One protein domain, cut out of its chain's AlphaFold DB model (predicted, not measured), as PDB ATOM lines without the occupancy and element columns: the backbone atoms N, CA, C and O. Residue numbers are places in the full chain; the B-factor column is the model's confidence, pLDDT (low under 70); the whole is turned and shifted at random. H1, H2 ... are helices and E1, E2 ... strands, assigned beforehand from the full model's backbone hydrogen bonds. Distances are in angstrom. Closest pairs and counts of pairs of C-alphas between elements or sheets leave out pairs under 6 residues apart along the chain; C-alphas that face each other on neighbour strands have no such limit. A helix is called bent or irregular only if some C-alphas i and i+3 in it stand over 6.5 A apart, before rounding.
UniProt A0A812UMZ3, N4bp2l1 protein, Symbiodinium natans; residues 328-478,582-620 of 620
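AT A GLANCE: This is residues 328 to 478 and 582 to 620 of the 620 residues of the protein "N4bp2l1 protein" of Symbiodinium natans (UniProt A0A812UMZ3). One strongly twisted sheet of seven strands makes the core, with E3, E4, E5, E6 and E7 curled round the long helix H6. The long bent strand E7 runs through the sheet, pairing with E6, E3 and E1 on different parts of its length; H4 and H5 cover the region of E1 and E2 on the same face as H6, while H1 and the short H2 are on the opposite face. The printed part has 190 residues with six named helices and seven named strands, in the order E1 H1 H2 H3 E2 H4 E3 E4 H5 E5 H6 E6 E7, and its class is mixed, helices and strands. The sheet is branched and its neighbour pairs are antiparallel. The whole is compact and rounded, with a radius of gyration of the C-alphas of 16.4 A and spans of 46 by 37 by 35 A.

IN THESE COORDINATES: Begin with E7, residues 596 to 618: find C-alpha 596 at (-38.892, -60.905, -63.878), from where the strand runs 30.7 A to C-alpha 618 at (-22.846, -36.103, -55.511), bending by 124 degrees at residue 614. E3, residues 406 to 417, is 31.5 A long and bends by 61 degrees at residue 412. E6, residues 584 to 593, is 22.3 A long and bends by 82 degrees at residue 590. E4 holds residues 422 to 428 and spans 20.0 A; E5 holds 448 to 453, E1 329 to 333 and E2 383 to 388. For the longest helix, H6, residues 462 to 478, start at C-alpha 462 at (-33.727, -50.389, -55.915) and go 24.8 A to C-alpha 478. H5 holds residues 431 to 441 over 14.9 A; H1 holds 335 to 342, H2 349 to 352, H3 367 to 372 and H4 396 to 402.

HOW THE PARTS SIT: Look first at E7, with E3 on one side of it and E1 and E6 on the other side. N 603 and O 414 of E7 and E3 are 2.9 A apart, within hydrogen-bond range. In the hairpin of E6 and E7, N 602 and O 586 are 2.9 A apart; in the pair E1 and E7, N 616 and O 331 are 2.8 A apart. In the hairpin of E3 and E4, N 426 and O 413 are 3.0 A apart; between E4 and E5, N 425 and O 449 are 2.9 A apart; between E1 and E2, N 332 and O 384 are 3.1 A apart. The closest C-alphas of the edge strands E2 and E5 are those of Val 384 and Ile 449, 5.0 A apart. The sheet curls round H6, where the closest C-alphas of H6 and E6 are those of Ile 465 and Val 593, 6.2 A apart. H5, on the same face, has a height over the sheet of 8.7 A and runs along the strands, at 1 degrees to E2 on the local plane. H4 and H5 are close but not clearly touching, with C-alphas 399 and 440 closest at 7.0 A. On the opposite face H1 is over E3 at a height over the sheet of 8.3 A, and its closest C-alphas with E7 are those of Gln 337 and Leu 610, 5.5 A apart. H2 is on the same face as H1, and H3 only grazes the sheet with its residues 367 to 371. Every O i to N i+4 pair is within hydrogen-bond range in H1 and H3; in H6 it is 12 of 13, in H5 6 of 7, and in H4 1 of 3, beside 3 of 4 O i to N i+3 pairs, while H2 is too short for an O i to N i+4 pair.

THE WHOLE: The two C-alphas farthest apart, those of Ala 361 and Ala 397, are 48.9 A apart. Residues 479 to 581 are not printed, and C-alphas 478 and 582 are 23.0 A apart across the cut. Of the links that are printed whole, H2 to H3 is long, with 14 residues. The mean pLDDT of the printed part is 86.6; it is under 70 at residues 354 to 356, 390 to 394, 420, 455 and 620.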
ATOM      1  N   ARG A 328     -24.780 -35.240 -60.368       80.50
ATOM      2  CA  ARG A 328     -25.862 -35.999 -61.030       80.50
ATOM      3  C   ARG A 328     -27.045 -36.295 -60.123       80.50
ATOM      4  O   ARG A 328     -28.140 -36.497 -60.638       80.50
ATOM      5  N   TYR A 329     -26.827 -36.313 -58.815       87.44
ATOM      6  CA  TYR A 329     -27.864 -36.514 -57.813       87.44
ATOM      7  C   TYR A 329     -27.545 -35.731 -56.539       87.44
ATOM      8  O   TYR A 329     -26.424 -35.251 -56.344       87.44
ATOM      9  N   ALA A 330     -28.558 -35.585 -55.697       92.00
ATOM     10  CA  ALA A 330     -28.477 -35.011 -54.367       92.00
ATOM     11  C   ALA A 330     -29.192 -35.922 -53.369       92.00
ATOM     12  O   ALA A 330     -30.135 -36.636 -53.730       92.00
ATOM     13  N   GLY A 331     -28.728 -35.911 -52.126       94.38
ATOM     14  CA  GLY A 331     -29.156 -36.877 -51.128       94.38
ATOM     15  C   GLY A 331     -28.454 -36.706 -49.792       94.38
ATOM     16  O   GLY A 331     -27.618 -35.818 -49.645       94.38
ATOM     17  N   LEU A 332     -28.774 -37.573 -48.837       95.81
ATOM     18  CA  LEU A 332     -28.083 -37.627 -47.548       95.81
ATOM     19  C   LEU A 332     -26.829 -38.491 -47.672       95.81
ATOM     20  O   LEU A 332     -26.905 -39.615 -48.167       95.81
ATOM     21  N   ASP A 333     -25.692 -37.966 -47.229       95.19
ATOM     22  CA  ASP A 333     -24.444 -38.706 -47.087       95.19
ATOM     23  C   ASP A 333     -24.465 -39.461 -45.754       95.19
ATOM     24  O   ASP A 333     -24.494 -38.843 -44.690       95.19
ATOM     25  N   VAL A 334     -24.524 -40.792 -45.832       95.38
ATOM     26  CA  VAL A 334     -24.722 -41.691 -44.677       95.38
ATOM     27  C   VAL A 334     -23.574 -42.686 -44.512       95.38
ATOM     28  O   VAL A 334     -23.641 -43.567 -43.666       95.38
ATOM     29  N   GLN A 335     -22.551 -42.603 -45.365       93.62
ATOM     30  CA  GLN A 335     -21.502 -43.613 -45.520       93.62
ATOM     31  C   GLN A 335     -20.820 -44.004 -44.217       93.62
ATOM     32  O   GLN A 335     -20.638 -45.191 -43.949       93.62
ATOM     33  N   ASP A 336     -20.409 -43.004 -43.451       91.88
ATOM     34  CA  ASP A 336     -19.500 -43.199 -42.334       91.88
ATOM     35  C   ASP A 336     -20.311 -43.707 -41.119       91.88
ATOM     36  O   ASP A 336     -19.978 -44.740 -40.537       91.88
ATOM     37  N   GLN A 337     -21.476 -43.097 -40.871       93.44
ATOM     38  CA  GLN A 337     -22.482 -43.506 -39.884       93.44
ATOM     39  C   GLN A 337     -23.043 -44.913 -40.150       93.44
ATOM     40  O   GLN A 337     -23.133 -45.741 -39.248       93.44
ATOM     41  N   PHE A 338     -23.412 -45.218 -41.399       93.81
ATOM     42  CA  PHE A 338     -23.982 -46.517 -41.761       93.81
ATOM     43  C   PHE A 338     -22.958 -47.646 -41.604       93.81
ATOM     44  O   PHE A 338     -23.311 -48.733 -41.150       93.81
ATOM     45  N   LEU A 339     -21.685 -47.416 -41.949       90.88
ATOM     46  CA  LEU A 339     -20.647 -48.417 -41.701       90.88
ATOM     47  C   LEU A 339     -20.338 -48.579 -40.208       90.88
ATOM     48  O   LEU A 339     -20.088 -49.706 -39.786       90.88
ATOM     49  N   GLU A 340     -20.398 -47.519 -39.403       89.12
ATOM     50  CA  GLU A 340     -20.232 -47.626 -37.947       89.12
ATOM     51  C   GLU A 340     -21.380 -48.416 -37.291       89.12
ATOM     52  O   GLU A 340     -21.119 -49.323 -36.502       89.12
ATOM     53  N   SER A 341     -22.639 -48.148 -37.660       88.75
ATOM     54  CA  SER A 341     -23.812 -48.785 -37.037       88.75
ATOM     55  C   SER A 341     -24.193 -50.158 -37.607       88.75
ATOM     56  O   SER A 341     -24.676 -50.998 -36.855       88.75
ATOM     57  N   MET A 342     -24.020 -50.401 -38.915       88.81
ATOM     58  CA  MET A 342     -24.666 -51.532 -39.617       88.81
ATOM     59  C   MET A 342     -23.698 -52.537 -40.262       88.81
ATOM     60  O   MET A 342     -24.138 -53.582 -40.742       88.81
ATOM     61  N   SER A 343     -22.389 -52.264 -40.320       83.38
ATOM     62  CA  SER A 343     -21.445 -53.116 -41.075       83.38
ATOM     63  C   SER A 343     -21.290 -54.536 -40.512       83.38
ATOM     64  O   SER A 343     -21.071 -55.476 -41.280       83.38
ATOM     65  N   ALA A 344     -21.447 -54.696 -39.196       84.00
ATOM     66  CA  ALA A 344     -21.362 -55.970 -38.481       84.00
ATOM     67  C   ALA A 344     -22.710 -56.713 -38.348       84.00
ATOM     68  O   ALA A 344     -22.747 -57.770 -37.723       84.00
ATOM     69  N   MET A 345     -23.807 -56.186 -38.909       85.19
ATOM     70  CA  MET A 345     -25.110 -56.859 -38.874       85.19
ATOM     71  C   MET A 345     -25.101 -58.107 -39.769       85.19
ATOM     72  O   MET A 345     -24.684 -58.044 -40.931       85.19
ATOM     73  N   GLU A 346     -25.577 -59.229 -39.226       86.88
ATOM     74  CA  GLU A 346     -25.741 -60.489 -39.958       86.88
ATOM     75  C   GLU A 346     -26.862 -60.409 -41.008       86.88
ATOM     76  O   GLU A 346     -27.893 -59.766 -40.804       86.88
ATOM     77  N   LEU A 347     -26.654 -61.075 -42.145       87.44
ATOM     78  CA  LEU A 347     -27.600 -61.173 -43.256       87.44
ATOM     79  C   LEU A 347     -28.221 -62.586 -43.298       87.44
ATOM     80  O   LEU A 347     -27.460 -63.556 -43.215       87.44
ATOM     81  N   PRO A 348     -29.556 -62.730 -43.472       87.00
ATOM     82  CA  PRO A 348     -30.234 -64.032 -43.513       87.00
ATOM     83  C   PRO A 348     -29.653 -65.008 -44.546       87.00
ATOM     84  O   PRO A 348     -29.114 -64.597 -45.576       87.00
ATOM     85  N   LEU A 349     -29.797 -66.314 -44.306       85.81
ATOM     86  CA  LEU A 349     -29.222 -67.373 -45.152       85.81
ATOM     87  C   LEU A 349     -29.691 -67.280 -46.613       85.81
ATOM     88  O   LEU A 349     -28.931 -67.557 -47.538       85.81
ATOM     89  N   GLU A 350     -30.921 -66.826 -46.820       87.88
ATOM     90  CA  GLU A 350     -31.602 -66.612 -48.096       87.88
ATOM     91  C   GLU A 350     -30.926 -65.541 -48.966       87.88
ATOM     92  O   GLU A 350     -31.052 -65.580 -50.191       87.88
ATOM     93  N   PHE A 351     -30.177 -64.605 -48.373       87.31
ATOM     94  CA  PHE A 351     -29.343 -63.668 -49.131       87.31
ATOM     95  C   PHE A 351     -28.167 -64.398 -49.803       87.31
ATOM     96  O   PHE A 351     -27.840 -64.127 -50.960       87.31
ATOM     97  N   TRP A 352     -27.564 -65.358 -49.098       84.44
ATOM     98  CA  TRP A 352     -26.387 -66.105 -49.541       84.44
ATOM     99  C   TRP A 352     -26.752 -67.297 -50.447       84.44
ATOM    100  O   TRP A 352     -26.081 -67.535 -51.456       84.44
ATOM    101  N   HIS A 353     -27.825 -68.031 -50.130       80.31
ATOM    102  CA  HIS A 353     -28.272 -69.235 -50.844       80.31
ATOM    103  C   HIS A 353     -28.610 -68.972 -52.321       80.31
ATOM    104  O   HIS A 353     -29.658 -68.422 -52.640       80.31
ATOM    105  N   GLY A 354     -27.747 -69.429 -53.235       68.62
ATOM    106  CA  GLY A 354     -27.935 -69.299 -54.689       68.62
ATOM    107  C   GLY A 354     -27.139 -68.164 -55.344       68.62
ATOM    108  O   GLY A 354     -27.108 -68.083 -56.567       68.62
ATOM    109  N   SER A 355     -26.420 -67.352 -54.563       66.19
ATOM    110  CA  SER A 355     -25.609 -66.217 -55.047       66.19
ATOM    111  C   SER A 355     -24.376 -66.583 -55.889       66.19
ATOM    112  O   SER A 355     -23.677 -65.698 -56.383       66.19
ATOM    113  N   GLY A 356     -24.073 -67.876 -56.044       68.38
ATOM    114  CA  GLY A 356     -22.843 -68.364 -56.678       68.38
ATOM    115  C   GLY A 356     -21.579 -68.166 -55.828       68.38
ATOM    116  O   GLY A 356     -20.477 -68.381 -56.327       68.38
ATOM    117  N   VAL A 357     -21.732 -67.755 -54.566       73.06
ATOM    118  CA  VAL A 357     -20.657 -67.564 -53.586       73.06
ATOM    119  C   VAL A 357     -20.598 -68.771 -52.644       73.06
ATOM    120  O   VAL A 357     -21.637 -69.337 -52.297       73.06
ATOM    121  N   GLU A 358     -19.398 -69.171 -52.218       77.44
ATOM    122  CA  GLU A 358     -19.241 -70.158 -51.143       77.44
ATOM    123  C   GLU A 358     -19.804 -69.596 -49.826       77.44
ATOM    124  O   GLU A 358     -19.546 -68.446 -49.469       77.44
ATOM    125  N   MET A 359     -20.610 -70.392 -49.118       80.75
ATOM    126  CA  MET A 359     -21.310 -69.954 -47.906       80.75
ATOM    127  C   MET A 359     -20.305 -69.602 -46.791       80.75
ATOM    128  O   MET A 359     -19.569 -70.499 -46.371       80.75
ATOM    129  N   PRO A 360     -20.290 -68.361 -46.259       81.00
ATOM    130  CA  PRO A 360     -19.385 -67.992 -45.170       81.00
ATOM    131  C   PRO A 360     -19.634 -68.801 -43.892       81.00
ATOM    132  O   PRO A 360     -20.739 -69.327 -43.668       81.00
ATOM    133  N   ALA A 361     -18.625 -68.862 -43.019       81.25
ATOM    134  CA  ALA A 361     -18.766 -69.508 -41.721       81.25
ATOM    135  C   ALA A 361     -19.795 -68.782 -40.831       81.25
ATOM    136  O   ALA A 361     -20.224 -67.656 -41.093       81.25
ATOM    137  N   GLU A 362     -20.227 -69.445 -39.764       72.44
ATOM    138  CA  GLU A 362     -21.115 -68.844 -38.767       72.44
ATOM    139  C   GLU A 362     -20.405 -67.661 -38.075       72.44
ATOM    140  O   GLU A 362     -19.240 -67.775 -37.698       72.44
ATOM    141  N   GLY A 363     -21.066 -66.499 -37.991       73.75
ATOM    142  CA  GLY A 363     -20.461 -65.210 -37.609       73.75
ATOM    143  C   GLY A 363     -19.786 -64.420 -38.749       73.75
ATOM    144  O   GLY A 363     -19.644 -63.199 -38.664       73.75
ATOM    145  N   GLU A 364     -19.422 -65.047 -39.872       80.81
ATOM    146  CA  GLU A 364     -18.844 -64.340 -41.035       80.81
ATOM    147  C   GLU A 364     -19.912 -63.772 -41.990       80.81
ATOM    148  O   GLU A 364     -19.599 -63.013 -42.905       80.81
ATOM    149  N   ARG A 365     -21.192 -64.087 -41.763       86.50
ATOM    150  CA  ARG A 365     -22.336 -63.770 -42.645       86.50
ATOM    151  C   ARG A 365     -22.858 -62.335 -42.500       86.50
ATOM    152  O   ARG A 365     -24.061 -62.102 -42.580       86.50
ATOM    153  N   HIS A 366     -21.974 -61.365 -42.294       87.75
ATOM    154  CA  HIS A 366     -22.330 -59.965 -42.047       87.75
ATOM    155  C   HIS A 366     -22.079 -59.051 -43.261       87.75
ATOM    156  O   HIS A 366     -21.367 -59.397 -44.209       87.75
ATOM    157  N   LEU A 367     -22.676 -57.856 -43.246       86.94
ATOM    158  CA  LEU A 367     -22.689 -56.947 -44.399       86.94
ATOM    159  C   LEU A 367     -21.292 -56.501 -44.874       86.94
ATOM    160  O   LEU A 367     -21.079 -56.346 -46.078       86.94
ATOM    161  N   LEU A 368     -20.326 -56.305 -43.971       87.94
ATOM    162  CA  LEU A 368     -18.952 -55.950 -44.350       87.94
ATOM    163  C   LEU A 368     -18.264 -57.061 -45.159       87.94
ATOM    164  O   LEU A 368     -17.644 -56.760 -46.179       87.94
ATOM    165  N   ALA A 369     -18.430 -58.329 -44.764       86.31
ATOM    166  CA  ALA A 369     -17.919 -59.477 -45.510       86.31
ATOM    167  C   ALA A 369     -18.537 -59.550 -46.917       86.31
ATOM    168  O   ALA A 369     -17.806 -59.664 -47.902       86.31
ATOM    169  N   ALA A 370     -19.858 -59.360 -47.035       86.38
ATOM    170  CA  ALA A 370     -20.532 -59.290 -48.336       86.38
ATOM    171  C   ALA A 370     -19.966 -58.162 -49.225       86.38
ATOM    172  O   ALA A 370     -19.725 -58.360 -50.415       86.38
ATOM    173  N   ARG A 371     -19.677 -56.984 -48.656       88.06
ATOM    174  CA  ARG A 371     -19.053 -55.860 -49.384       88.06
ATOM    175  C   ARG A 371     -17.594 -56.113 -49.789       88.06
ATOM    176  O   ARG A 371     -17.110 -55.433 -50.689       88.06
ATOM    177  N   GLY A 372     -16.901 -57.058 -49.153       84.12
ATOM    178  CA  GLY A 372     -15.532 -57.457 -49.504       84.12
ATOM    179  C   GLY A 372     -15.436 -58.470 -50.654       84.12
ATOM    180  O   GLY A 372     -14.355 -58.663 -51.208       84.12
ATOM    181  N   MET A 373     -16.542 -59.120 -51.032       83.38
ATOM    182  CA  MET A 373     -16.551 -60.205 -52.017       83.38
ATOM    183  C   MET A 373     -16.736 -59.700 -53.456       83.38
ATOM    184  O   MET A 373     -17.693 -59.000 -53.781       83.38
ATOM    185  N   SER A 374     -15.852 -60.135 -54.362       80.50
ATOM    186  CA  SER A 374     -15.776 -59.671 -55.760       80.50
ATOM    187  C   SER A 374     -16.995 -59.986 -56.641       80.50
ATOM    188  O   SER A 374     -17.081 -59.486 -57.763       80.50
ATOM    189  N   THR A 375     -17.917 -60.827 -56.170       84.06
ATOM    190  CA  THR A 375     -19.159 -61.190 -56.875       84.06
ATOM    191  C   THR A 375     -20.140 -60.018 -56.956       84.06
ATOM    192  O   THR A 375     -20.885 -59.897 -57.933       84.06
ATOM    193  N   TRP A 376     -20.118 -59.122 -55.965       86.81
ATOM    194  CA  TRP A 376     -21.010 -57.970 -55.906       86.81
ATOM    195  C   TRP A 376     -20.298 -56.662 -56.254       86.81
ATOM    196  O   TRP A 376     -19.133 -56.428 -55.943       86.81
ATOM    197  N   ARG A 377     -21.042 -55.767 -56.901       87.25
ATOM    198  CA  ARG A 377     -20.669 -54.374 -57.134       87.25
ATOM    199  C   ARG A 377     -21.143 -53.542 -55.954       87.25
ATOM    200  O   ARG A 377     -22.314 -53.592 -55.577       87.25
ATOM    201  N   VAL A 378     -20.225 -52.756 -55.415       88.31
ATOM    202  CA  VAL A 378     -20.438 -51.872 -54.271       88.31
ATOM    203  C   VAL A 378     -20.459 -50.418 -54.769       88.31
ATOM    204  O   VAL A 378     -19.606 -50.072 -55.586       88.31
ATOM    205  N   PRO A 379     -21.404 -49.562 -54.331       86.44
ATOM    206  CA  PRO A 379     -21.385 -48.136 -54.665       86.44
ATOM    207  C   PRO A 379     -20.195 -47.408 -54.027       86.44
ATOM    208  O   PRO A 379     -19.870 -47.666 -52.868       86.44
ATOM    209  N   ASP A 380     -19.613 -46.443 -54.747       83.88
ATOM    210  CA  ASP A 380     -18.426 -45.682 -54.317       83.88
ATOM    211  C   ASP A 380     -18.646 -44.883 -53.014       83.88
ATOM    212  O   ASP A 380     -17.704 -44.614 -52.269       83.88
ATOM    213  N   ARG A 381     -19.902 -44.511 -52.725       88.75
ATOM    214  CA  ARG A 381     -20.345 -43.933 -51.448       88.75
ATOM    215  C   ARG A 381     -21.809 -44.290 -51.181       88.75
ATOM    216  O   ARG A 381     -22.662 -44.097 -52.051       88.75
ATOM    217  N   LEU A 382     -22.105 -44.791 -49.984       92.56
ATOM    218  CA  LEU A 382     -23.464 -45.024 -49.496       92.56
ATOM    219  C   LEU A 382     -24.149 -43.691 -49.183       92.56
ATOM    220  O   LEU A 382     -23.587 -42.816 -48.525       92.56
ATOM    221  N   HIS A 383     -25.372 -43.543 -49.673       93.62
ATOM    222  CA  HIS A 383     -26.164 -42.326 -49.578       93.62
ATOM    223  C   HIS A 383     -27.651 -42.676 -49.728       93.62
ATOM    224  O   HIS A 383     -27.989 -43.679 -50.359       93.62
ATOM    225  N   VAL A 384     -28.541 -41.820 -49.226       94.12
ATOM    226  CA  VAL A 384     -29.964 -41.868 -49.597       94.12
ATOM    227  C   VAL A 384     -30.177 -40.954 -50.798       94.12
ATOM    228  O   VAL A 384     -30.056 -39.737 -50.663       94.12
ATOM    229  N   THR A 385     -30.498 -41.501 -51.975       92.00
ATOM    230  CA  THR A 385     -30.832 -40.668 -53.147       92.00
ATOM    231  C   THR A 385     -32.177 -39.975 -52.928       92.00
ATOM    232  O   THR A 385     -33.209 -40.634 -52.803       92.00
ATOM    233  N   VAL A 386     -32.169 -38.638 -52.942       91.38
ATOM    234  CA  VAL A 386     -33.373 -37.796 -52.860       91.38
ATOM    235  C   VAL A 386     -33.794 -37.382 -54.272       91.38
ATOM    236  O   VAL A 386     -34.855 -37.782 -54.737       91.38
ATOM    237  N   ASN A 387     -32.935 -36.677 -55.018       88.25
ATOM    238  CA  ASN A 387     -33.228 -36.231 -56.388       88.25
ATOM    239  C   ASN A 387     -32.095 -36.615 -57.355       88.25
ATOM    240  O   ASN A 387     -30.920 -36.422 -57.047       88.25
ATOM    241  N   TYR A 388     -32.447 -37.139 -58.534       84.56
ATOM    242  CA  TYR A 388     -31.520 -37.471 -59.619       84.56
ATOM    243  C   TYR A 388     -31.736 -36.526 -60.814       84.56
ATOM    244  O   TYR A 388     -32.693 -36.670 -61.572       84.56
ATOM    245  N   PHE A 389     -30.808 -35.590 -61.020       79.69
ATOM    246  CA  PHE A 389     -30.863 -34.578 -62.085       79.69
ATOM    247  C   PHE A 389     -30.640 -35.174 -63.489       79.69
ATOM    248  O   PHE A 389     -31.106 -34.649 -64.499       79.69
ATOM    249  N   GLY A 390     -29.895 -36.281 -63.591       66.69
ATOM    250  CA  GLY A 390     -29.669 -36.987 -64.856       66.69
ATOM    251  C   GLY A 390     -28.980 -36.145 -65.937       66.69
ATOM    252  O   GLY A 390     -27.752 -36.030 -65.946       66.69
ATOM    253  N   LYS A 391     -29.757 -35.623 -66.896       55.88
ATOM    254  CA  LYS A 391     -29.288 -34.724 -67.972       55.88
ATOM    255  C   LYS A 391     -29.799 -33.288 -67.837       55.88
ATOM    256  O   LYS A 391     -29.190 -32.395 -68.428       55.88
ATOM    257  N   ASP A 392     -30.866 -33.072 -67.078       53.03
ATOM    258  CA  ASP A 392     -31.651 -31.842 -67.085       53.03
ATOM    259  C   ASP A 392     -31.553 -31.169 -65.715       53.03
ATOM    260  O   ASP A 392     -31.759 -31.791 -64.678       53.03
ATOM    261  N   ALA A 393     -31.215 -29.879 -65.678       57.91
ATOM    262  CA  ALA A 393     -30.874 -29.181 -64.431       57.91
ATOM    263  C   ALA A 393     -32.084 -28.846 -63.521       57.91
ATOM    264  O   ALA A 393     -31.984 -27.961 -62.666       57.91
ATOM    265  N   GLY A 394     -33.220 -29.527 -63.705       65.44
ATOM    266  CA  GLY A 394     -34.392 -29.423 -62.836       65.44
ATOM    267  C   GLY A 394     -34.060 -29.841 -61.402       65.44
ATOM    268  O   GLY A 394     -33.166 -30.651 -61.175       65.44
ATOM    269  N   GLY A 395     -34.714 -29.230 -60.412       73.19
ATOM    270  CA  GLY A 395     -34.475 -29.501 -58.987       73.19
ATOM    271  C   GLY A 395     -33.121 -29.031 -58.428       73.19
ATOM    272  O   GLY A 395     -33.043 -28.723 -57.243       73.19
ATOM    273  N   LYS A 396     -32.063 -28.884 -59.242       81.56
ATOM    274  CA  LYS A 396     -30.703 -28.572 -58.758       81.56
ATOM    275  C   LYS A 396     -30.628 -27.298 -57.908       81.56
ATOM    276  O   LYS A 396     -30.023 -27.326 -56.845       81.56
ATOM    277  N   ALA A 397     -31.298 -26.221 -58.321       83.19
ATOM    278  CA  ALA A 397     -31.333 -24.957 -57.572       83.19
ATOM    279  C   ALA A 397     -32.215 -24.993 -56.300       83.19
ATOM    280  O   ALA A 397     -32.196 -24.049 -55.510       83.19
ATOM    281  N   ALA A 398     -33.007 -26.054 -56.103       85.50
ATOM    282  CA  ALA A 398     -33.690 -26.342 -54.842       85.50
ATOM    283  C   ALA A 398     -32.801 -27.218 -53.945       85.50
ATOM    284  O   ALA A 398     -32.568 -26.858 -52.794       85.50
ATOM    285  N   ALA A 399     -32.195 -28.276 -54.498       88.12
ATOM    286  CA  ALA A 399     -31.207 -29.106 -53.808       88.12
ATOM    287  C   ALA A 399     -30.015 -28.291 -53.271       88.12
ATOM    288  O   ALA A 399     -29.579 -28.512 -52.147       88.12
ATOM    289  N   GLU A 400     -29.530 -27.299 -54.027       89.06
ATOM    290  CA  GLU A 400     -28.465 -26.375 -53.604       89.06
ATOM    291  C   GLU A 400     -28.802 -25.564 -52.342       89.06
ATOM    292  O   GLU A 400     -27.883 -25.116 -51.664       89.06
ATOM    293  N   LYS A 401     -30.086 -25.403 -51.987       90.06
ATOM    294  CA  LYS A 401     -30.512 -24.749 -50.735       90.06
ATOM    295  C   LYS A 401     -30.484 -25.683 -49.525       90.06
ATOM    296  O   LYS A 401     -30.498 -25.191 -48.403       90.06
ATOM    297  N   LEU A 402     -30.494 -26.998 -49.751       90.00
ATOM    298  CA  LEU A 402     -30.434 -28.012 -48.696       90.00
ATOM    299  C   LEU A 402     -29.004 -28.496 -48.425       90.00
ATOM    300  O   LEU A 402     -28.805 -29.245 -47.479       90.00
ATOM    301  N   VAL A 403     -28.003 -28.095 -49.217       92.88
ATOM    302  CA  VAL A 403     -26.606 -28.520 -49.011       92.88
ATOM    303  C   VAL A 403     -26.104 -28.068 -47.641       92.88
ATOM    304  O   VAL A 403     -26.170 -26.884 -47.316       92.88
ATOM    305  N   GLY A 404     -25.592 -29.014 -46.853       91.75
ATOM    306  CA  GLY A 404     -25.199 -28.779 -45.464       91.75
ATOM    307  C   GLY A 404     -26.360 -28.799 -44.462       91.75
ATOM    308  O   GLY A 404     -26.133 -28.526 -43.287       91.75
ATOM    309  N   LYS A 405     -27.595 -29.123 -44.880       93.62
ATOM    310  CA  LYS A 405     -28.662 -29.485 -43.939       93.62
ATOM    311  C   LYS A 405     -28.343 -30.853 -43.341       93.62
ATOM    312  O   LYS A 405     -28.175 -31.828 -44.069       93.62
ATOM    313  N   GLU A 406     -28.320 -30.915 -42.021       94.38
ATOM    314  CA  GLU A 406     -28.288 -32.155 -41.256       94.38
ATOM    315  C   GLU A 406     -29.703 -32.742 -41.101       94.38
ATOM    316  O   GLU A 406     -30.664 -32.004 -40.869       94.38
ATOM    317  N   VAL A 407     -29.831 -34.063 -41.263       95.06
ATOM    318  CA  VAL A 407     -31.081 -34.830 -41.122       95.06
ATOM    319  C   VAL A 407     -30.797 -36.121 -40.358       95.06
ATOM    320  O   VAL A 407     -29.842 -36.832 -40.676       95.06
ATOM    321  N   ALA A 408     -31.637 -36.452 -39.377       94.31
ATOM    322  CA  ALA A 408     -31.545 -37.719 -38.656       94.31
ATOM    323  C   ALA A 408     -32.107 -38.872 -39.507       94.31
ATOM    324  O   ALA A 408     -33.258 -38.816 -39.946       94.31
ATOM    325  N   VAL A 409     -31.308 -39.921 -39.722       95.56
ATOM    326  CA  VAL A 409     -31.692 -41.093 -40.531       95.56
ATOM    327  C   VAL A 409     -31.859 -42.318 -39.642       95.56
ATOM    328  O   VAL A 409     -30.982 -42.629 -38.835       95.56
ATOM    329  N   LYS A 410     -32.965 -43.044 -39.820       95.19
ATOM    330  CA  LYS A 410     -33.195 -44.358 -39.209       95.19
ATOM    331  C   LYS A 410     -33.249 -45.433 -40.284       95.19
ATOM    332  O   LYS A 410     -33.823 -45.190 -41.341       95.19
ATOM    333  N   VAL A 411     -32.694 -46.610 -40.018       95.19
ATOM    334  CA  VAL A 411     -32.800 -47.794 -40.883       95.19
ATOM    335  C   VAL A 411     -33.780 -48.777 -40.252       95.19
ATOM    336  O   VAL A 411     -33.615 -49.132 -39.088       95.19
ATOM    337  N   THR A 412     -34.790 -49.212 -41.005       93.75
ATOM    338  CA  THR A 412     -35.894 -50.055 -40.494       93.75
ATOM    339  C   THR A 412     -35.849 -51.508 -40.959       93.75
ATOM    340  O   THR A 412     -36.539 -52.367 -40.409       93.75
ATOM    341  N   GLY A 413     -35.034 -51.803 -41.968       93.44
ATOM    342  CA  GLY A 413     -34.899 -53.149 -42.496       93.44
ATOM    343  C   GLY A 413     -33.953 -53.240 -43.684       93.44
ATOM    344  O   GLY A 413     -33.500 -52.233 -44.239       93.44
ATOM    345  N   PHE A 414     -33.688 -54.475 -44.090       94.12
ATOM    346  CA  PHE A 414     -33.051 -54.825 -45.349       94.12
ATOM    347  C   PHE A 414     -34.046 -55.527 -46.274       94.12
ATOM    348  O   PHE A 414     -34.829 -56.376 -45.849       94.12
ATOM    349  N   VAL A 415     -33.975 -55.193 -47.560       93.81
ATOM    350  CA  VAL A 415     -34.773 -55.804 -48.626       93.81
ATOM    351  C   VAL A 415     -33.815 -56.280 -49.704       93.81
ATOM    352  O   VAL A 415     -32.990 -55.500 -50.194       93.81
ATOM    353  N   PHE A 416     -33.896 -57.557 -50.064       92.75
ATOM    354  CA  PHE A 416     -33.000 -58.154 -51.046       92.75
ATOM    355  C   PHE A 416     -33.679 -59.195 -51.928       92.75
ATOM    356  O   PHE A 416     -34.669 -59.811 -51.555       92.75
ATOM    357  N   ILE A 417     -33.097 -59.424 -53.101       90.44
ATOM    358  CA  ILE A 417     -33.432 -60.584 -53.934       90.44
ATOM    359  C   ILE A 417     -32.704 -61.804 -53.365       90.44
ATOM    360  O   ILE A 417     -31.476 -61.763 -53.224       90.44
ATOM    361  N   CYS A 418     -33.453 -62.863 -53.052       86.88
ATOM    362  CA  CYS A 418     -32.915 -64.133 -52.560       86.88
ATOM    363  C   CYS A 418     -31.894 -64.715 -53.551       86.88
ATOM    364  O   CYS A 418     -32.069 -64.625 -54.766       86.88
ATOM    365  N   GLY A 419     -30.801 -65.280 -53.039       77.56
ATOM    366  CA  GLY A 419     -29.651 -65.658 -53.866       77.56
ATOM    367  C   GLY A 419     -28.883 -64.464 -54.437       77.56
ATOM    368  O   GLY A 419     -28.330 -64.547 -55.529       77.56
ATOM    369  N   GLY A 420     -28.826 -63.355 -53.697       69.00
ATOM    370  CA  GLY A 420     -27.865 -62.274 -53.907       69.00
ATOM    371  C   GLY A 420     -28.002 -61.519 -55.230       69.00
ATOM    372  O   GLY A 420     -27.051 -61.479 -56.005       69.00
ATOM    373  N   GLY A 421     -29.141 -60.867 -55.490       75.94
ATOM    374  CA  GLY A 421     -29.326 -60.014 -56.679       75.94
ATOM    375  C   GLY A 421     -28.984 -58.532 -56.461       75.94
ATOM    376  O   GLY A 421     -28.087 -57.975 -57.101       75.94
ATOM    377  N   LEU A 422     -29.719 -57.895 -55.554       87.06
ATOM    378  CA  LEU A 422     -29.632 -56.484 -55.172       87.06
ATOM    379  C   LEU A 422     -30.060 -56.382 -53.703       87.06
ATOM    380  O   LEU A 422     -31.000 -57.073 -53.315       87.06
ATOM    381  N   LEU A 423     -29.355 -55.578 -52.903       91.94
ATOM    382  CA  LEU A 423     -29.598 -55.393 -51.466       91.94
ATOM    383  C   LEU A 423     -29.747 -53.899 -51.151       91.94
ATOM    384  O   LEU A 423     -28.872 -53.089 -51.478       91.94
ATOM    385  N   CYS A 424     -30.850 -53.557 -50.492       94.75
ATOM    386  CA  CYS A 424     -31.226 -52.203 -50.099       94.75
ATOM    387  C   CYS A 424     -31.532 -52.140 -48.598       94.75
ATOM    388  O   CYS A 424     -32.061 -53.097 -48.040       94.75
ATOM    389  N   ALA A 425     -31.270 -50.996 -47.969       95.56
ATOM    390  CA  ALA A 425     -31.752 -50.674 -46.627       95.56
ATOM    391  C   ALA A 425     -32.899 -49.656 -46.702       95.56
ATOM    392  O   ALA A 425     -32.729 -48.603 -47.323       95.56
ATOM    393  N   THR A 426     -34.046 -49.948 -46.084       95.62
ATOM    394  CA  THR A 426     -35.183 -49.014 -45.988       95.62
ATOM    395  C   THR A 426     -34.914 -47.963 -44.919       95.62
ATOM    396  O   THR A 426     -34.361 -48.277 -43.864       95.62
ATOM    397  N   CYS A 427     -35.258 -46.704 -45.204       95.06
ATOM    398  CA  CYS A 427     -34.912 -45.570 -44.348       95.06
ATOM    399  C   CYS A 427     -36.132 -44.739 -43.943       95.06
ATOM    400  O   CYS A 427     -37.044 -44.535 -44.735       95.06
ATOM    401  N   GLU A 428     -36.096 -44.179 -42.737       93.50
ATOM    402  CA  GLU A 428     -37.099 -43.256 -42.202       93.50
ATOM    403  C   GLU A 428     -36.440 -42.000 -41.607       93.50
ATOM    404  O   GLU A 428     -35.255 -41.999 -41.263       93.50
ATOM    405  N   PHE A 429     -37.223 -40.924 -41.483       92.69
ATOM    406  CA  PHE A 429     -36.801 -39.621 -40.947       92.69
ATOM    407  C   PHE A 429     -37.898 -39.036 -40.050       92.69
ATOM    408  O   PHE A 429     -39.026 -39.532 -40.026       92.69
ATOM    409  N   ALA A 430     -37.606 -37.925 -39.371       90.88
ATOM    410  CA  ALA A 430     -38.647 -37.096 -38.768       90.88
ATOM    411  C   ALA A 430     -39.636 -36.576 -39.834       90.88
ATOM    412  O   ALA A 430     -39.255 -36.334 -40.979       90.88
ATOM    413  N   VAL A 431     -40.902 -36.364 -39.457       88.25
ATOM    414  CA  VAL A 431     -41.991 -35.995 -40.390       88.25
ATOM    415  C   VAL A 431     -41.675 -34.723 -41.190       88.25
ATOM    416  O   VAL A 431     -41.904 -34.680 -42.398       88.25
ATOM    417  N   GLU A 432     -41.099 -33.707 -40.541       88.00
ATOM    418  CA  GLU A 432     -40.709 -32.441 -41.185       88.00
ATOM    419  C   GLU A 432     -39.568 -32.625 -42.201       88.00
ATOM    420  O   GLU A 432     -39.588 -32.035 -43.284       88.00
ATOM    421  N   ASP A 433     -38.594 -33.486 -41.888       90.25
ATOM    422  CA  ASP A 433     -37.491 -33.818 -42.792       90.25
ATOM    423  C   ASP A 433     -37.969 -34.653 -43.977       90.25
ATOM    424  O   ASP A 433     -37.610 -34.356 -45.116       90.25
ATOM    425  N   HIS A 434     -38.825 -35.649 -43.730       89.38
ATOM    426  CA  HIS A 434     -39.430 -36.451 -44.785       89.38
ATOM    427  C   HIS A 434     -40.206 -35.565 -45.766       89.38
ATOM    428  O   HIS A 434     -39.992 -35.676 -46.969       89.38
ATOM    429  N   ALA A 435     -41.044 -34.643 -45.276       88.12
ATOM    430  CA  ALA A 435     -41.809 -33.731 -46.125       88.12
ATOM    431  C   ALA A 435     -40.900 -32.838 -46.997       88.12
ATOM    432  O   ALA A 435     -41.091 -32.761 -48.211       88.12
ATOM    433  N   ALA A 436     -39.873 -32.220 -46.401       87.94
ATOM    434  CA  ALA A 436     -38.942 -31.345 -47.120       87.94
ATOM    435  C   ALA A 436     -38.073 -32.088 -48.156       87.94
ATOM    436  O   ALA A 436     -37.704 -31.520 -49.186       87.94
ATOM    437  N   LEU A 437     -37.733 -33.357 -47.901       91.25
ATOM    438  CA  LEU A 437     -37.003 -34.193 -48.855       91.25
ATOM    439  C   LEU A 437     -37.928 -34.757 -49.947       91.25
ATOM    440  O   LEU A 437     -37.524 -34.795 -51.109       91.25
ATOM    441  N   ALA A 438     -39.172 -35.113 -49.614       89.81
ATOM    442  CA  ALA A 438     -40.177 -35.579 -50.569       89.81
ATOM    443  C   ALA A 438     -40.580 -34.487 -51.577       89.81
ATOM    444  O   ALA A 438     -40.675 -34.780 -52.767       89.81
ATOM    445  N   GLU A 439     -40.718 -33.223 -51.147       89.12
ATOM    446  CA  GLU A 439     -40.942 -32.078 -52.053       89.12
ATOM    447  C   GLU A 439     -39.840 -31.985 -53.128       89.12
ATOM    448  O   GLU A 439     -40.115 -31.738 -54.303       89.12
ATOM    449  N   LEU A 440     -38.583 -32.234 -52.743       89.12
ATOM    450  CA  LEU A 440     -37.448 -32.216 -53.666       89.12
ATOM    451  C   LEU A 440     -37.333 -33.500 -54.506       89.12
ATOM    452  O   LEU A 440     -36.811 -33.442 -55.622       89.12
ATOM    453  N   ALA A 441     -37.766 -34.649 -53.988       87.81
ATOM    454  CA  ALA A 441     -37.662 -35.946 -54.657       87.81
ATOM    455  C   ALA A 441     -38.785 -36.219 -55.673       87.81
ATOM    456  O   ALA A 441     -38.553 -36.912 -56.668       87.81
ATOM    457  N   GLY A 442     -39.974 -35.658 -55.436       85.81
ATOM    458  CA  GLY A 442     -41.187 -35.896 -56.215       85.81
ATOM    459  C   GLY A 442     -42.038 -37.062 -55.697       85.81
ATOM    460  O   GLY A 442     -41.652 -37.810 -54.796       85.81
ATOM    461  N   GLU A 443     -43.226 -37.209 -56.288       82.62
ATOM    462  CA  GLU A 443     -44.200 -38.238 -55.914       82.62
ATOM    463  C   GLU A 443     -43.625 -39.660 -56.014       82.62
ATOM    464  O   GLU A 443     -42.813 -39.983 -56.885       82.62
ATOM    465  N   GLY A 444     -44.052 -40.526 -55.094       82.75
ATOM    466  CA  GLY A 444     -43.625 -41.923 -55.042       82.75
ATOM    467  C   GLY A 444     -42.196 -42.160 -54.535       82.75
ATOM    468  O   GLY A 444     -41.765 -43.314 -54.526       82.75
ATOM    469  N   TRP A 445     -41.458 -41.132 -54.094       90.12
ATOM    470  CA  TRP A 445     -40.118 -41.307 -53.521       90.12
ATOM    471  C   TRP A 445     -40.106 -42.303 -52.355       90.12
ATOM    472  O   TRP A 445     -40.780 -42.107 -51.348       90.12
ATOM    473  N   ARG A 446     -39.301 -43.363 -52.495       91.00
ATOM    474  CA  ARG A 446     -39.018 -44.332 -51.432       91.00
ATOM    475  C   ARG A 446     -37.601 -44.114 -50.897       91.00
ATOM    476  O   ARG A 446     -36.653 -44.385 -51.642       91.00
ATOM    477  N   PRO A 447     -37.425 -43.608 -49.665       93.19
ATOM    478  CA  PRO A 447     -36.106 -43.409 -49.070       93.19
ATOM    479  C   PRO A 447     -35.410 -44.738 -48.758       93.19
ATOM    480  O   PRO A 447     -35.901 -45.566 -47.993       93.19
ATOM    481  N   HIS A 448     -34.238 -44.937 -49.357       95.06
ATOM    482  CA  HIS A 448     -33.429 -46.137 -49.175       95.06
ATOM    483  C   HIS A 448     -31.950 -45.875 -49.465       95.06
ATOM    484  O   HIS A 448     -31.599 -44.911 -50.153       95.06
ATOM    485  N   ILE A 449     -31.101 -46.787 -48.997       94.75
ATOM    486  CA  ILE A 449     -29.680 -46.870 -49.341       94.75
ATOM    487  C   ILE A 449     -29.483 -48.141 -50.173       94.75
ATOM    488  O   ILE A 449     -29.804 -49.235 -49.708       94.75
ATOM    489  N   THR A 450     -28.938 -48.039 -51.387       93.88
ATOM    490  CA  THR A 450     -28.466 -49.224 -52.126       93.88
ATOM    491  C   THR A 450     -27.121 -49.664 -51.551       93.88
ATOM    492  O   THR A 450     -26.184 -48.868 -51.514       93.88
ATOM    493  N   LEU A 451     -26.998 -50.924 -51.125       92.31
ATOM    494  CA  LEU A 451     -25.808 -51.418 -50.423       92.31
ATOM    495  C   LEU A 451     -24.832 -52.162 -51.342       92.31
ATOM    496  O   LEU A 451     -23.625 -51.916 -51.273       92.31
ATOM    497  N   LEU A 452     -25.348 -53.054 -52.193       90.62
ATOM    498  CA  LEU A 452     -24.595 -53.848 -53.175       90.62
ATOM    499  C   LEU A 452     -25.530 -54.424 -54.256       90.62
ATOM    500  O   LEU A 452     -26.739 -54.518 -54.037       90.62
ATOM    501  N   HIS A 453     -24.994 -54.807 -55.421       87.94
ATOM    502  CA  HIS A 453     -25.758 -55.459 -56.501       87.94
ATOM    503  C   HIS A 453     -24.885 -56.337 -57.421       87.94
ATOM    504  O   HIS A 453     -23.693 -56.089 -57.566       87.94
ATOM    505  N   THR A 454     -25.451 -57.346 -58.091       84.88
ATOM    506  CA  THR A 454     -24.736 -58.140 -59.120       84.88
ATOM    507  C   THR A 454     -24.754 -57.460 -60.496       84.88
ATOM    508  O   THR A 454     -25.179 -56.316 -60.644       84.88
ATOM    509  N   THR A 455     -24.263 -58.128 -61.547       68.12
ATOM    510  CA  THR A 455     -24.278 -57.602 -62.928       68.12
ATOM    511  C   THR A 455     -25.666 -57.497 -63.551       68.12
ATOM    512  O   THR A 455     -25.853 -56.687 -64.460       68.12
ATOM    513  N   ASN A 456     -26.609 -58.323 -63.097       81.38
ATOM    514  CA  ASN A 456     -27.931 -58.457 -63.712       81.38
ATOM    515  C   ASN A 456     -28.901 -57.392 -63.179       81.38
ATOM    516  O   ASN A 456     -29.783 -56.939 -63.904       81.38
ATOM    517  N   TRP A 457     -28.665 -56.931 -61.949       83.69
ATOM    518  CA  TRP A 457     -29.405 -55.866 -61.277       83.69
ATOM    519  C   TRP A 457     -28.593 -54.571 -61.230       83.69
ATOM    520  O   TRP A 457     -27.382 -54.560 -61.460       83.69
ATOM    521  N   ARG A 458     -29.250 -53.442 -60.954       81.75
ATOM    522  CA  ARG A 458     -28.607 -52.122 -60.858       81.75
ATOM    523  C   ARG A 458     -29.233 -51.304 -59.739       81.75
ATOM    524  O   ARG A 458     -30.420 -51.436 -59.479       81.75
ATOM    525  N   ALA A 459     -28.480 -50.357 -59.181       79.38
ATOM    526  CA  ALA A 459     -28.978 -49.409 -58.174       79.38
ATOM    527  C   ALA A 459     -30.198 -48.562 -58.616       79.38
ATOM    528  O   ALA A 459     -30.873 -47.976 -57.782       79.38
ATOM    529  N   VAL A 460     -30.518 -48.501 -59.917       82.00
ATOM    530  CA  VAL A 460     -31.771 -47.880 -60.389       82.00
ATOM    531  C   VAL A 460     -33.010 -48.735 -60.094       82.00
ATOM    532  O   VAL A 460     -34.077 -48.172 -59.885       82.00
ATOM    533  N   ASN A 461     -32.860 -50.061 -60.004       86.06
ATOM    534  CA  ASN A 461     -33.944 -51.006 -59.710       86.06
ATOM    535  C   ASN A 461     -34.279 -51.101 -58.216       86.06
ATOM    536  O   ASN A 461     -35.236 -51.765 -57.827       86.06
ATOM    537  N   SER A 462     -33.506 -50.423 -57.361       88.62
ATOM    538  CA  SER A 462     -33.727 -50.389 -55.915       88.62
ATOM    539  C   SER A 462     -35.099 -49.812 -55.542       88.62
ATOM    540  O   SER A 462     -35.685 -50.255 -54.560       88.62
ATOM    541  N   LYS A 463     -35.646 -48.892 -56.352       88.19
ATOM    542  CA  LYS A 463     -37.025 -48.393 -56.198       88.19
ATOM    543  C   LYS A 463     -38.073 -49.462 -56.516       88.19
ATOM    544  O   LYS A 463     -39.041 -49.592 -55.776       88.19
ATOM    545  N   ASP A 464     -37.855 -50.216 -57.592       88.19
ATOM    546  CA  ASP A 464     -38.808 -51.197 -58.123       88.19
ATOM    547  C   ASP A 464     -39.017 -52.353 -57.129       88.19
ATOM    548  O   ASP A 464     -40.149 -52.749 -56.864       88.19
ATOM    549  N   ILE A 465     -37.930 -52.833 -56.504       89.94
ATOM    550  CA  ILE A 465     -37.980 -53.856 -55.444       89.94
ATOM    551  C   ILE A 465     -38.787 -53.375 -54.231       89.94
ATOM    552  O   ILE A 465     -39.612 -54.120 -53.706       89.94
ATOM    553  N   ILE A 466     -38.544 -52.145 -53.767       90.38
ATOM    554  CA  ILE A 466     -39.177 -51.622 -52.547       90.38
ATOM    555  C   ILE A 466     -40.674 -51.382 -52.779       90.38
ATOM    556  O   ILE A 466     -41.482 -51.756 -51.933       90.38
ATOM    557  N   ALA A 467     -41.059 -50.863 -53.950       89.94
ATOM    558  CA  ALA A 467     -42.466 -50.747 -54.330       89.94
ATOM    559  C   ALA A 467     -43.159 -52.123 -54.392       89.94
ATOM    560  O   ALA A 467     -44.218 -52.304 -53.797       89.94
ATOM    561  N   ALA A 468     -42.534 -53.118 -55.034       88.00
ATOM    562  CA  ALA A 468     -43.094 -54.466 -55.137       88.00
ATOM    563  C   ALA A 468     -43.234 -55.172 -53.772       88.00
ATOM    564  O   ALA A 468     -44.194 -55.916 -53.558       88.00
ATOM    565  N   MET A 469     -42.316 -54.906 -52.834       90.88
ATOM    566  CA  MET A 469     -42.432 -55.328 -51.436       90.88
ATOM    567  C   MET A 469     -43.640 -54.673 -50.752       90.88
ATOM    568  O   MET A 469     -44.495 -55.387 -50.233       90.88
ATOM    569  N   GLU A 470     -43.729 -53.338 -50.748       88.94
ATOM    570  CA  GLU A 470     -44.819 -52.595 -50.092       88.94
ATOM    571  C   GLU A 470     -46.202 -53.026 -50.600       88.94
ATOM    572  O   GLU A 470     -47.103 -53.307 -49.803       88.94
ATOM    573  N   ASP A 471     -46.348 -53.153 -51.919       87.31
ATOM    574  CA  ASP A 471     -47.559 -53.644 -52.575       87.31
ATOM    575  C   ASP A 471     -47.934 -55.057 -52.095       87.31
ATOM    576  O   ASP A 471     -49.111 -55.364 -51.890       87.31
ATOM    577  N   SER A 472     -46.945 -55.936 -51.904       86.56
ATOM    578  CA  SER A 472     -47.189 -57.310 -51.465       86.56
ATOM    579  C   SER A 472     -47.563 -57.394 -49.988       86.56
ATOM    580  O   SER A 472     -48.536 -58.067 -49.658       86.56
ATOM    581  N   LEU A 473     -46.860 -56.671 -49.112       86.12
ATOM    582  CA  LEU A 473     -47.179 -56.607 -47.681       86.12
ATOM    583  C   LEU A 473     -48.568 -55.995 -47.439       86.12
ATOM    584  O   LEU A 473     -49.285 -56.409 -46.529       86.12
ATOM    585  N   THR A 474     -48.976 -55.044 -48.284       86.75
ATOM    586  CA  THR A 474     -50.323 -54.455 -48.256       86.75
ATOM    587  C   THR A 474     -51.394 -55.476 -48.663       86.75
ATOM    588  O   THR A 474     -52.432 -55.563 -48.006       86.75
ATOM    589  N   ARG A 475     -51.138 -56.302 -49.692       82.75
ATOM    590  CA  ARG A 475     -52.045 -57.394 -50.103       82.75
ATOM    591  C   ARG A 475     -52.196 -58.480 -49.034       82.75
ATOM    592  O   ARG A 475     -53.320 -58.929 -48.810       82.75
ATOM    593  N   SER A 476     -51.112 -58.875 -48.360       77.94
ATOM    594  CA  SER A 476     -51.169 -59.854 -47.261       77.94
ATOM    595  C   SER A 476     -52.079 -59.365 -46.132       77.94
ATOM    596  O   SER A 476     -53.064 -60.026 -45.813       77.94
ATOM    597  N   LYS A 477     -51.846 -58.146 -45.626       78.69
ATOM    598  CA  LYS A 477     -52.642 -57.550 -44.536       78.69
ATOM    599  C   LYS A 477     -54.120 -57.382 -44.895       78.69
ATOM    600  O   LYS A 477     -54.993 -57.630 -44.070       78.69
ATOM    601  N   ALA A 478     -54.421 -57.013 -46.143       71.88
ATOM    602  CA  ALA A 478     -55.800 -56.933 -46.630       71.88
ATOM    603  C   ALA A 478     -56.495 -58.310 -46.704       71.88
ATOM    604  O   ALA A 478     -57.717 -58.380 -46.593       71.88
ATOM    605  N   GLY A 582     -36.772 -58.819 -31.512       72.25
ATOM    606  CA  GLY A 582     -37.936 -58.244 -32.198       72.25
ATOM    607  C   GLY A 582     -37.768 -58.044 -33.711       72.25
ATOM    608  O   GLY A 582     -38.649 -57.459 -34.330       72.25
ATOM    609  N   SER A 583     -36.677 -58.523 -34.318       83.88
ATOM    610  CA  SER A 583     -36.567 -58.617 -35.784       83.88
ATOM    611  C   SER A 583     -37.550 -59.638 -36.370       83.88
ATOM    612  O   SER A 583     -37.788 -60.687 -35.771       83.88
ATOM    613  N   HIS A 584     -38.058 -59.359 -37.570       86.38
ATOM    614  CA  HIS A 584     -38.909 -60.248 -38.364       86.38
ATOM    615  C   HIS A 584     -38.238 -60.557 -39.708       86.38
ATOM    616  O   HIS A 584     -37.627 -59.675 -40.317       86.38
ATOM    617  N   PHE A 585     -38.365 -61.795 -40.189       89.69
ATOM    618  CA  PHE A 585     -37.880 -62.194 -41.507       89.69
ATOM    619  C   PHE A 585     -38.948 -62.976 -42.271       89.69
ATOM    620  O   PHE A 585     -39.490 -63.953 -41.760       89.69
ATOM    621  N   GLU A 586     -39.207 -62.564 -43.509       91.38
ATOM    622  CA  GLU A 586     -40.163 -63.199 -44.415       91.38
ATOM    623  C   GLU A 586     -39.606 -63.276 -45.845       91.38
ATOM    624  O   GLU A 586     -38.769 -62.467 -46.257       91.38
ATOM    625  N   VAL A 587     -40.083 -64.259 -46.616       91.06
ATOM    626  CA  VAL A 587     -39.730 -64.434 -48.034       91.06
ATOM    627  C   VAL A 587     -40.988 -64.308 -48.883       91.06
ATOM    628  O   VAL A 587     -41.822 -65.214 -48.929       91.06
ATOM    629  N   LEU A 588     -41.102 -63.186 -49.586       90.38
ATOM    630  CA  LEU A 588     -42.176 -62.912 -50.533       90.38
ATOM    631  C   LEU A 588     -41.851 -63.622 -51.854       90.38
ATOM    632  O   LEU A 588     -40.889 -63.257 -52.530       90.38
ATOM    633  N   ARG A 589     -42.616 -64.660 -52.211       91.06
ATOM    634  CA  ARG A 589     -42.290 -65.538 -53.348       91.06
ATOM    635  C   ARG A 589     -42.921 -65.105 -54.669       91.06
ATOM    636  O   ARG A 589     -44.071 -64.675 -54.698       91.06
ATOM    637  N   GLY A 590     -42.197 -65.305 -55.771       85.50
ATOM    638  CA  GLY A 590     -42.715 -65.152 -57.138       85.50
ATOM    639  C   GLY A 590     -43.172 -63.736 -57.517       85.50
ATOM    640  O   GLY A 590     -44.029 -63.595 -58.398       85.50
ATOM    641  N   ILE A 591     -42.613 -62.718 -56.858       89.56
ATOM    642  CA  ILE A 591     -42.936 -61.297 -57.021       89.56
ATOM    643  C   ILE A 591     -42.402 -60.793 -58.363       89.56
ATOM    644  O   ILE A 591     -41.235 -61.000 -58.690       89.56
ATOM    645  N   ASP A 592     -43.244 -60.112 -59.142       86.44
ATOM    646  CA  ASP A 592     -42.849 -59.518 -60.420       86.44
ATOM    647  C   ASP A 592     -42.098 -58.190 -60.201       86.44
ATOM    648  O   ASP A 592     -42.686 -57.182 -59.814       86.44
ATOM    649  N   VAL A 593     -40.793 -58.182 -60.481       84.44
ATOM    650  CA  VAL A 593     -39.912 -57.003 -60.428       84.44
ATOM    651  C   VAL A 593     -39.212 -56.849 -61.776       84.44
ATOM    652  O   VAL A 593     -38.519 -57.757 -62.226       84.44
ATOM    653  N   CYS A 594     -39.362 -55.692 -62.428       80.88
ATOM    654  CA  CYS A 594     -38.721 -55.393 -63.720       80.88
ATOM    655  C   CYS A 594     -38.921 -56.501 -64.783       80.88
ATOM    656  O   CYS A 594     -37.954 -56.946 -65.405       80.88
ATOM    657  N   GLU A 595     -40.169 -56.957 -64.957       82.50
ATOM    658  CA  GLU A 595     -40.569 -58.033 -65.889       82.50
ATOM    659  C   GLU A 595     -39.981 -59.429 -65.564       82.50
ATOM    660  O   GLU A 595     -40.033 -60.339 -66.391       82.50
ATOM    661  N   GLN A 596     -39.448 -59.632 -64.353       85.19
ATOM    662  CA  GLN A 596     -38.892 -60.905 -63.878       85.19
ATOM    663  C   GLN A 596     -39.536 -61.333 -62.555       85.19
ATOM    664  O   GLN A 596     -39.693 -60.519 -61.648       85.19
ATOM    665  N   LYS A 597     -39.847 -62.626 -62.408       88.31
ATOM    666  CA  LYS A 597     -40.278 -63.188 -61.120       88.31
ATOM    667  C   LYS A 597     -39.078 -63.473 -60.228       88.31
ATOM    668  O   LYS A 597     -38.164 -64.191 -60.632       88.31
ATOM    669  N   VAL A 598     -39.109 -62.929 -59.017       89.75
ATOM    670  CA  VAL A 598     -38.070 -63.071 -57.994       89.75
ATOM    671  C   VAL A 598     -38.684 -63.395 -56.634       89.75
ATOM    672  O   VAL A 598     -39.797 -62.971 -56.325       89.75
ATOM    673  N   ASP A 599     -37.934 -64.113 -55.805       90.75
ATOM    674  CA  ASP A 599     -38.222 -64.212 -54.375       90.75
ATOM    675  C   ASP A 599     -37.488 -63.066 -53.659       90.75
ATOM    676  O   ASP A 599     -36.282 -62.871 -53.856       90.75
ATOM    677  N   LEU A 600     -38.218 -62.287 -52.858       92.00
ATOM    678  CA  LEU A 600     -37.685 -61.165 -52.084       92.00
ATOM    679  C   LEU A 600     -37.591 -61.541 -50.605       92.00
ATOM    680  O   LEU A 600     -38.599 -61.859 -49.977       92.00
ATOM    681  N   GLY A 601     -36.387 -61.459 -50.045       91.44
ATOM    682  CA  GLY A 601     -36.158 -61.527 -48.608       91.44
ATOM    683  C   GLY A 601     -36.374 -60.154 -47.981       91.44
ATOM    684  O   GLY A 601     -35.765 -59.166 -48.400       91.44
ATOM    685  N   VAL A 602     -37.242 -60.101 -46.975       92.62
ATOM    686  CA  VAL A 602     -37.590 -58.891 -46.228       92.62
ATOM    687  C   VAL A 602     -37.202 -59.120 -44.773       92.62
ATOM    688  O   VAL A 602     -37.770 -59.973 -44.096       92.62
ATOM    689  N   PHE A 603     -36.207 -58.373 -44.301       91.81
ATOM    690  CA  PHE A 603     -35.670 -58.467 -42.947       91.81
ATOM    691  C   PHE A 603     -35.912 -57.145 -42.220       91.81
ATOM    692  O   PHE A 603     -35.191 -56.174 -42.436       91.81
ATOM    693  N   GLN A 604     -36.956 -57.093 -41.398       91.31
ATOM    694  CA  GLN A 604     -37.334 -55.913 -40.618       91.31
ATOM    695  C   GLN A 604     -36.741 -56.014 -39.213       91.31
ATOM    696  O   GLN A 604     -36.703 -57.095 -38.625       91.31
ATOM    697  N   PHE A 605     -36.299 -54.891 -38.654       91.06
ATOM    698  CA  PHE A 605     -35.715 -54.837 -37.313       91.06
ATOM    699  C   PHE A 605     -36.073 -53.525 -36.598       91.06
ATOM    700  O   PHE A 605     -36.410 -52.540 -37.260       91.06
ATOM    701  N   PRO A 606     -36.016 -53.476 -35.250       89.25
ATOM    702  CA  PRO A 606     -36.203 -52.237 -34.499       89.25
ATOM    703  C   PRO A 606     -35.307 -51.118 -35.047       89.25
ATOM    704  O   PRO A 606     -34.104 -51.315 -35.215       89.25
ATOM    705  N   ALA A 607     -35.908 -49.967 -35.357       89.94
ATOM    706  CA  ALA A 607     -35.285 -48.939 -36.188       89.94
ATOM    707  C   ALA A 607     -33.945 -48.435 -35.616       89.94
ATOM    708  O   ALA A 607     -33.909 -47.814 -34.552       89.94
ATOM    709  N   VAL A 608     -32.852 -48.665 -36.348       91.56
ATOM    710  CA  VAL A 608     -31.496 -48.278 -35.939       91.56
ATOM    711  C   VAL A 608     -31.228 -46.840 -36.365       91.56
ATOM    712  O   VAL A 608     -31.296 -46.514 -37.550       91.56
ATOM    713  N   GLU A 609     -30.917 -45.965 -35.412       92.44
ATOM    714  CA  GLU A 609     -30.558 -44.576 -35.705       92.44
ATOM    715  C   GLU A 609     -29.100 -44.482 -36.167       92.44
ATOM    716  O   GLU A 609     -28.186 -44.863 -35.440       92.44
ATOM    717  N   LEU A 610     -28.878 -43.910 -37.354       90.12
ATOM    718  CA  LEU A 610     -27.543 -43.556 -37.855       90.12
ATOM    719  C   LEU A 610     -27.054 -42.212 -37.282       90.12
ATOM    720  O   LEU A 610     -25.945 -41.767 -37.566       90.12
ATOM    721  N   GLY A 611     -27.900 -41.518 -36.519       87.06
ATOM    722  CA  GLY A 611     -27.663 -40.139 -36.113       87.06
ATOM    723  C   GLY A 611     -27.782 -39.156 -37.283       87.06
ATOM    724  O   GLY A 611     -28.555 -39.360 -38.225       87.06
ATOM    725  N   SER A 612     -27.044 -38.051 -37.186       90.75
ATOM    726  CA  SER A 612     -27.140 -36.922 -38.113       90.75
ATOM    727  C   SER A 612     -26.319 -37.145 -39.386       90.75
ATOM    728  O   SER A 612     -25.121 -37.431 -39.323       90.75
ATOM    729  N   CYS A 613     -26.967 -36.999 -40.543       94.56
ATOM    730  CA  CYS A 613     -26.391 -37.199 -41.872       94.56
ATOM    731  C   CYS A 613     -26.509 -35.911 -42.707       94.56
ATOM    732  O   CYS A 613     -27.551 -35.253 -42.703       94.56
ATOM    733  N   GLU A 614     -25.453 -35.538 -43.436       95.81
ATOM    734  CA  GLU A 614     -25.394 -34.265 -44.172       95.81
ATOM    735  C   GLU A 614     -25.986 -34.399 -45.583       95.81
ATOM    736  O   GLU A 614     -25.584 -35.264 -46.363       95.81
ATOM    737  N   PHE A 615     -26.897 -33.502 -45.963       95.62
ATOM    738  CA  PHE A 615     -27.386 -33.410 -47.336       95.62
ATOM    739  C   PHE A 615     -26.315 -32.814 -48.266       95.62
ATOM    740  O   PHE A 615     -25.856 -31.684 -48.075       95.62
ATOM    741  N   ARG A 616     -25.943 -33.555 -49.317       94.00
ATOM    742  CA  ARG A 616     -24.857 -33.224 -50.255       94.00
ATOM    743  C   ARG A 616     -25.266 -33.386 -51.722       94.00
ATOM    744  O   ARG A 616     -26.247 -34.048 -52.064       94.00
ATOM    745  N   LEU A 617     -24.477 -32.771 -52.610       91.06
ATOM    746  CA  LEU A 617     -24.539 -32.993 -54.058       91.06
ATOM    747  C   LEU A 617     -23.427 -33.958 -54.475       91.06
ATOM    748  O   LEU A 617     -22.250 -33.688 -54.234       91.06
ATOM    749  N   PHE A 618     -23.780 -35.034 -55.170       86.25
ATOM    750  CA  PHE A 618     -22.846 -36.103 -55.511       86.25
ATOM    751  C   PHE A 618     -22.461 -36.101 -56.990       86.25
ATOM    752  O   PHE A 618     -23.261 -35.798 -57.885       86.25
ATOM    753  N   GLN A 619     -21.206 -36.460 -57.238       80.38
ATOM    754  CA  GLN A 619     -20.644 -36.694 -58.565       80.38
ATOM    755  C   GLN A 619     -20.529 -38.208 -58.819       80.38
ATOM    756  O   GLN A 619     -20.621 -39.003 -57.886       80.38
ATOM    757  N   TYR A 620     -20.355 -38.573 -60.090       59.88
ATOM    758  CA  TYR A 620     -19.822 -39.869 -60.535       59.88
ATOM    759  C   TYR A 620     -18.375 -39.658 -60.987       59.88
ATOM    760  O   TYR A 620     -18.108 -38.528 -61.467       59.88
TER     761      TYR A 620